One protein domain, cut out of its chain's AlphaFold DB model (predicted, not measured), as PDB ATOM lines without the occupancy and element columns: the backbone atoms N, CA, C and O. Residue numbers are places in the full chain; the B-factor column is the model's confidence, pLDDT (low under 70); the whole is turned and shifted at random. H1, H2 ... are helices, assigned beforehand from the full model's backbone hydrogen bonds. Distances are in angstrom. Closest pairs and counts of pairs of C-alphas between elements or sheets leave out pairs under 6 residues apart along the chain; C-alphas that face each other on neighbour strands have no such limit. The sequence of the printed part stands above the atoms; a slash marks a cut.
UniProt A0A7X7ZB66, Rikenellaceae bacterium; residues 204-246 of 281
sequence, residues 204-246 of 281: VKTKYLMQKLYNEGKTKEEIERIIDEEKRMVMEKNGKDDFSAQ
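What this domain is: This is residues 204 to 246 of the 281 residues of a protein of Rikenellaceae bacterium (UniProt A0A7X7ZB66). One long helix, H2, makes the length of a rod, and the shorter helix H1 folds back over its first part, residues 220 to 227, as a helical hairpin; past the other end of H2, residues 237 to 246 turn back toward the side where H1 lies. The printed part has 43 residues with two named helices, H1 then H2, and no named strand; the class is all helix. The whole is only just loose, close to compact, with a radius of gyration of the C-alphas of 11.4 A, and the C-alphas span 33 by 16 by 12 A.

Where its parts are: Find C-alpha 220 at (19.883, 37.145, 1.162); from there H2, residues 220 to 236, runs 24.5 A to C-alpha 236 at (29.118, 58.804, -5.717). Then look earlier, at C-alpha 206 at (31.523, 42.071, -1.702), where H1, residues 206 to 215, begins; it measures 14.1 A from first to last C-alpha.

How they stand to each other: Look first at residues 220 to 227, the part of H2 that touches H1. The closest C-alphas of the two helices are those of Ile 223 and Leu 213, 6.2 A apart. Their lines stand at a steep tilt of 39 degrees, and they run opposite ways. A tight link of four residues joins H1 to H2. In both helices every O i to N i+4 pair is within hydrogen-bond range.

The domain as a whole: The two C-alphas farthest apart are those of Gly 217 and Lys 240, at 33.6 A. Compare the first and last printed C-alphas, those of Val 204 and Gln 246, and you find them 9.8 A apart. The printed part has no cut. In the B-factor column the mean pLDDT of the printed part is 78.7; the model's confidence is low, under 70, at residues 235 to 246, of which 235 and 236 belong to H2.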
ATOM      1  N   VAL A 204      33.353  47.594  -3.669       76.31
ATOM      2  CA  VAL A 204      33.233  47.165  -2.276       76.31
ATOM      3  C   VAL A 204      33.756  45.738  -2.122       76.31
ATOM      4  O   VAL A 204      33.692  44.935  -3.062       76.31
ATOM      5  N   LYS A 205      34.235  45.377  -0.924       81.31
ATOM      6  CA  LYS A 205      34.661  44.003  -0.592       81.31
ATOM      7  C   LYS A 205      33.454  43.064  -0.483       81.31
ATOM      8  O   LYS A 205      33.140  42.559   0.588       81.31
ATOM      9  N   THR A 206      32.793  42.808  -1.608       85.12
ATOM     10  CA  THR A 206      31.523  42.071  -1.702       85.12
ATOM     11  C   THR A 206      31.597  40.724  -0.982       85.12
ATOM     12  O   THR A 206      30.757  40.452  -0.136       85.12
ATOM     13  N   LYS A 207      32.651  39.923  -1.210       85.88
ATOM     14  CA  LYS A 207      32.834  38.623  -0.531       85.88
ATOM     15  C   LYS A 207      32.888  38.749   0.999       85.88
ATOM     16  O   LYS A 207      32.309  37.929   1.703       85.88
ATOM     17  N   TYR A 208      33.560  39.783   1.508       87.38
ATOM     18  CA  TYR A 208      33.634  40.056   2.944       87.38
ATOM     19  C   TYR A 208      32.284  40.519   3.497       87.38
ATOM     20  O   TYR A 208      31.842  39.990   4.511       87.38
ATOM     21  N   LEU A 209      31.617  41.463   2.823       88.88
ATOM     22  CA  LEU A 209      30.303  41.964   3.240       88.88
ATOM     23  C   LEU A 209      29.256  40.849   3.244       88.88
ATOM     24  O   LEU A 209      28.526  40.720   4.220       88.88
ATOM     25  N   MET A 210      29.243  39.997   2.214       92.00
ATOM     26  CA  MET A 210      28.376  38.818   2.164       92.00
ATOM     27  C   MET A 210      28.605  37.911   3.374       92.00
ATOM     28  O   MET A 210      27.649  37.571   4.062       92.00
ATOM     29  N   GLN A 211      29.862  37.560   3.672       92.44
ATOM     30  CA  GLN A 211      30.174  36.686   4.804       92.44
ATOM     31  C   GLN A 211      29.824  37.328   6.153       92.44
ATOM     32  O   GLN A 211      29.279  36.660   7.029       92.44
ATOM     33  N   LYS A 212      30.132  38.618   6.326       94.00
ATOM     34  CA  LYS A 212      29.850  39.371   7.552       94.00
ATOM     35  C   LYS A 212      28.346  39.436   7.818       94.00
ATOM     36  O   LYS A 212      27.908  39.031   8.886       94.00
ATOM     37  N   LEU A 213      27.570  39.902   6.843       95.44
ATOM     38  CA  LEU A 213      26.126  40.090   6.990       95.44
ATOM     39  C   LEU A 213      25.393  38.746   7.141       95.44
ATOM     40  O   LEU A 213      24.450  38.646   7.921       95.44
ATOM     41  N   TYR A 214      25.872  37.694   6.467       96.19
ATOM     42  CA  TYR A 214      25.383  36.331   6.687       96.19
ATOM     43  C   TYR A 214      25.613  35.869   8.134       96.19
ATOM     44  O   TYR A 214      24.695  35.360   8.773       96.19
ATOM     45  N   ASN A 215      26.809  36.102   8.688       96.31
ATOM     46  CA  ASN A 215      27.116  35.775  10.086       96.31
ATOM     47  C   ASN A 215      26.298  36.613  11.090       96.31
ATOM     48  O   ASN A 215      26.060  36.164  12.206       96.31
ATOM     49  N   GLU A 216      25.855  37.809  10.697       96.88
ATOM     50  CA  GLU A 216      24.951  38.674  11.469       96.88
ATOM     51  C   GLU A 216      23.470  38.258  11.354       96.88
ATOM     52  O   GLU A 216      22.599  38.908  11.932       96.88
ATOM     53  N   GLY A 217      23.168  37.173  10.631       96.56
ATOM     54  CA  GLY A 217      21.818  36.622  10.499       96.56
ATOM     55  C   GLY A 217      20.926  37.353   9.493       96.56
ATOM     56  O   GLY A 217      19.708  37.193   9.547       96.56
ATOM     57  N   LYS A 218      21.504  38.157   8.590       96.56
ATOM     58  CA  LYS A 218      20.759  38.852   7.531       96.56
ATOM     59  C   LYS A 218      20.250  37.885   6.467       96.56
ATOM     60  O   LYS A 218      20.931  36.916   6.121       96.56
ATOM     61  N   THR A 219      19.078  38.171   5.903       96.81
ATOM     62  CA  THR A 219      18.569  37.409   4.754       96.81
ATOM     63  C   THR A 219      19.340  37.760   3.486       96.81
ATOM     64  O   THR A 219      19.984  38.807   3.392       96.81
ATOM     65  N   LYS A 220      19.255  36.901   2.467       94.38
ATOM     66  CA  LYS A 220      19.883  37.145   1.162       94.38
ATOM     67  C   LYS A 220      19.482  38.507   0.579       94.38
ATOM     68  O   LYS A 220      20.340  39.247   0.108       94.38
ATOM     69  N   GLU A 221      18.201  38.851   0.656       96.12
ATOM     70  CA  GLU A 221      17.641  40.091   0.111       96.12
ATOM     71  C   GLU A 221      18.143  41.331   0.866       96.12
ATOM     72  O   GLU A 221      18.344  42.388   0.267       96.12
ATOM     73  N   GLU A 222      18.357  41.219   2.181       94.25
ATOM     74  CA  GLU A 222      18.969  42.286   2.981       94.25
ATOM     75  C   GLU A 222      20.447  42.464   2.622       94.25
ATOM     76  O   GLU A 222      20.912  43.593   2.468       94.25
ATOM     77  N   ILE A 223      21.176  41.357   2.444       94.00
ATOM     78  CA  ILE A 223      22.594  41.362   2.065       94.00
ATOM     79  C   ILE A 223      22.792  42.041   0.708       94.00
ATOM     80  O   ILE A 223      23.637  42.928   0.586       94.00
ATOM     81  N   GLU A 224      22.014  41.643  -0.303       92.88
ATOM     82  CA  GLU A 224      22.087  42.218  -1.651       92.88
ATOM     83  C   GLU A 224      21.805  43.725  -1.625       92.88
ATOM     84  O   GLU A 224      22.575  44.503  -2.189       92.88
ATOM     85  N   ARG A 225      20.774  44.151  -0.882       94.56
ATOM     86  CA  ARG A 225      20.414  45.568  -0.747       94.56
ATOM     87  C   ARG A 225      21.518  46.399  -0.097       94.56
ATOM     88  O   ARG A 225      21.886  47.433  -0.642       94.56
ATOM     89  N   ILE A 226      22.070  45.933   1.026       92.00
ATOM     90  CA  ILE A 226      23.146  46.638   1.742       92.00
ATOM     91  C   ILE A 226      24.385  46.761   0.851       92.00
ATOM     92  O   ILE A 226      25.003  47.820   0.775       92.00
ATOM     93  N   ILE A 227      24.745  45.692   0.137       89.19
ATOM     94  CA  ILE A 227      25.898  45.705  -0.768       89.19
ATOM     95  C   ILE A 227      25.683  46.684  -1.929       89.19
ATOM     96  O   ILE A 227      26.630  47.362  -2.328       89.19
ATOM     97  N   ASP A 228      24.475  46.766  -2.481       87.56
ATOM     98  CA  ASP A 228      24.176  47.686  -3.581       87.56
ATOM     99  C   ASP A 228      24.110  49.152  -3.128       87.56
ATOM    100  O   ASP A 228      24.571  50.033  -3.860       87.56
ATOM    101  N   GLU A 229      23.630  49.422  -1.912       87.62
ATOM    102  CA  GLU A 229      23.718  50.745  -1.281       87.62
ATOM    103  C   GLU A 229      25.180  51.165  -1.071       87.62
ATOM    104  O   GLU A 229      25.575  52.255  -1.487       87.62
ATOM    105  N   GLU A 230      26.017  50.274  -0.532       83.50
ATOM    106  CA  GLU A 230      27.458  50.505  -0.361       83.50
ATOM    107  C   GLU A 230      28.166  50.772  -1.699       83.50
ATOM    108  O   GLU A 230      28.955  51.712  -1.814       83.50
ATOM    109  N   LYS A 231      27.853  50.003  -2.754       80.06
ATOM    110  CA  LYS A 231      28.395  50.260  -4.102       80.06
ATOM    111  C   LYS A 231      28.009  51.644  -4.612       80.06
ATOM    112  O   LYS A 231      28.868  52.333  -5.161       80.06
ATOM    113  N   ARG A 232      26.746  52.049  -4.446       79.56
ATOM    114  CA  ARG A 232      26.262  53.362  -4.896       79.56
ATOM    115  C   ARG A 232      26.974  54.492  -4.154       79.56
ATOM    116  O   ARG A 232      27.475  55.406  -4.802       79.56
ATOM    117  N   MET A 233      27.121  54.372  -2.833       78.44
ATOM    118  CA  MET A 233      27.868  55.344  -2.026       78.44
ATOM    119  C   MET A 233      29.328  55.471  -2.476       78.44
ATOM    120  O   MET A 233      29.841  56.583  -2.589       78.44
ATOM    121  N   VAL A 234      30.002  54.353  -2.773       72.94
ATOM    122  CA  VAL A 234      31.388  54.365  -3.277       72.94
ATOM    123  C   VAL A 234      31.484  55.007  -4.665       72.94
ATOM    124  O   VAL A 234      32.423  55.757  -4.915       72.94
ATOM    125  N   MET A 235      30.514  54.762  -5.554       68.19
ATOM    126  CA  MET A 235      30.468  55.382  -6.889       68.19
ATOM    127  C   MET A 235      30.224  56.898  -6.844       68.19
ATOM    128  O   MET A 235      30.776  57.631  -7.663       68.19
ATOM    129  N   GLU A 236      29.415  57.376  -5.896       67.94
ATOM    130  CA  GLU A 236      29.118  58.804  -5.717       67.94
ATOM    131  C   GLU A 236      30.289  59.564  -5.069       67.94
ATOM    132  O   GLU A 236      30.561  60.715  -5.417       67.94
ATOM    133  N   LYS A 237      31.041  58.913  -4.175       63.62
ATOM    134  CA  LYS A 237      32.176  59.494  -3.439       63.62
ATOM    135  C   LYS A 237      33.494  59.513  -4.230       63.62
ATOM    136  O   LYS A 237      34.542  59.230  -3.664       63.62
ATOM    137  N   ASN A 238      33.488  59.896  -5.507       53.06
ATOM    138  CA  ASN A 238      34.672  59.986  -6.393       53.06
ATOM    139  C   ASN A 238      35.777  61.007  -5.964       53.06
ATOM    140  O   ASN A 238      36.452  61.600  -6.804       53.06
ATOM    141  N   GLY A 239      35.997  61.230  -4.666       47.72
ATOM    142  CA  GLY A 239      37.123  61.963  -4.095       47.72
ATOM    143  C   GLY A 239      38.210  61.005  -3.606       47.72
ATOM    144  O   GLY A 239      37.932  60.032  -2.915       47.72
ATOM    145  N   LYS A 240      39.466  61.304  -3.950       46.72
ATOM    146  CA  LYS A 240      40.676  60.508  -3.672       46.72
ATOM    147  C   LYS A 240      40.988  60.252  -2.180       46.72
ATOM    148  O   LYS A 240      41.959  59.555  -1.906       46.72
ATOM    149  N   ASP A 241      40.176  60.755  -1.246       45.00
ATOM    150  CA  ASP A 241      40.562  60.952   0.159       45.00
ATOM    151  C   ASP A 241      39.676  60.255   1.214       45.00
ATOM    152  O   ASP A 241      39.876  60.493   2.404       45.00
ATOM    153  N   ASP A 242      38.716  59.387   0.855       43.94
ATOM    154  CA  ASP A 242      37.880  58.732   1.878       43.94
ATOM    155  C   ASP A 242      38.430  57.361   2.331       43.94
ATOM    156  O   ASP A 242      38.638  56.429   1.547       43.94
ATOM    157  N   PHE A 243      38.612  57.233   3.646       41.75
ATOM    158  CA  PHE A 243      39.152  56.076   4.375       41.75
ATOM    159  C   PHE A 243      38.336  54.782   4.132       41.75
ATOM    160  O   PHE A 243      38.831  53.675   4.337       41.75
ATOM    161  N   SER A 244      37.094  54.904   3.648       41.28
ATOM    162  CA  SER A 244      36.200  53.787   3.305       41.28
ATOM    163  C   SER A 244      36.617  53.002   2.046       41.28
ATOM    164  O   SER A 244      36.257  51.832   1.909       41.28
ATOM    165  N   ALA A 245      37.446  53.585   1.168       47.41
ATOM    166  CA  ALA A 245      38.003  52.920  -0.016       47.41
ATOM    167  C   ALA A 245      39.286  52.100   0.268       47.41
ATOM    168  O   ALA A 245      39.855  51.499  -0.649       47.41
ATOM    169  N   GLN A 246      39.749  52.037   1.529       40.69
ATOM    170  CA  GLN A 246      41.001  51.388   1.968       40.69
ATOM    171  C   GLN A 246      40.983  49.849   1.924       40.69
ATOM    172  O   GLN A 246      41.287  49.144   2.890       40.69
TER     173      GLN A 246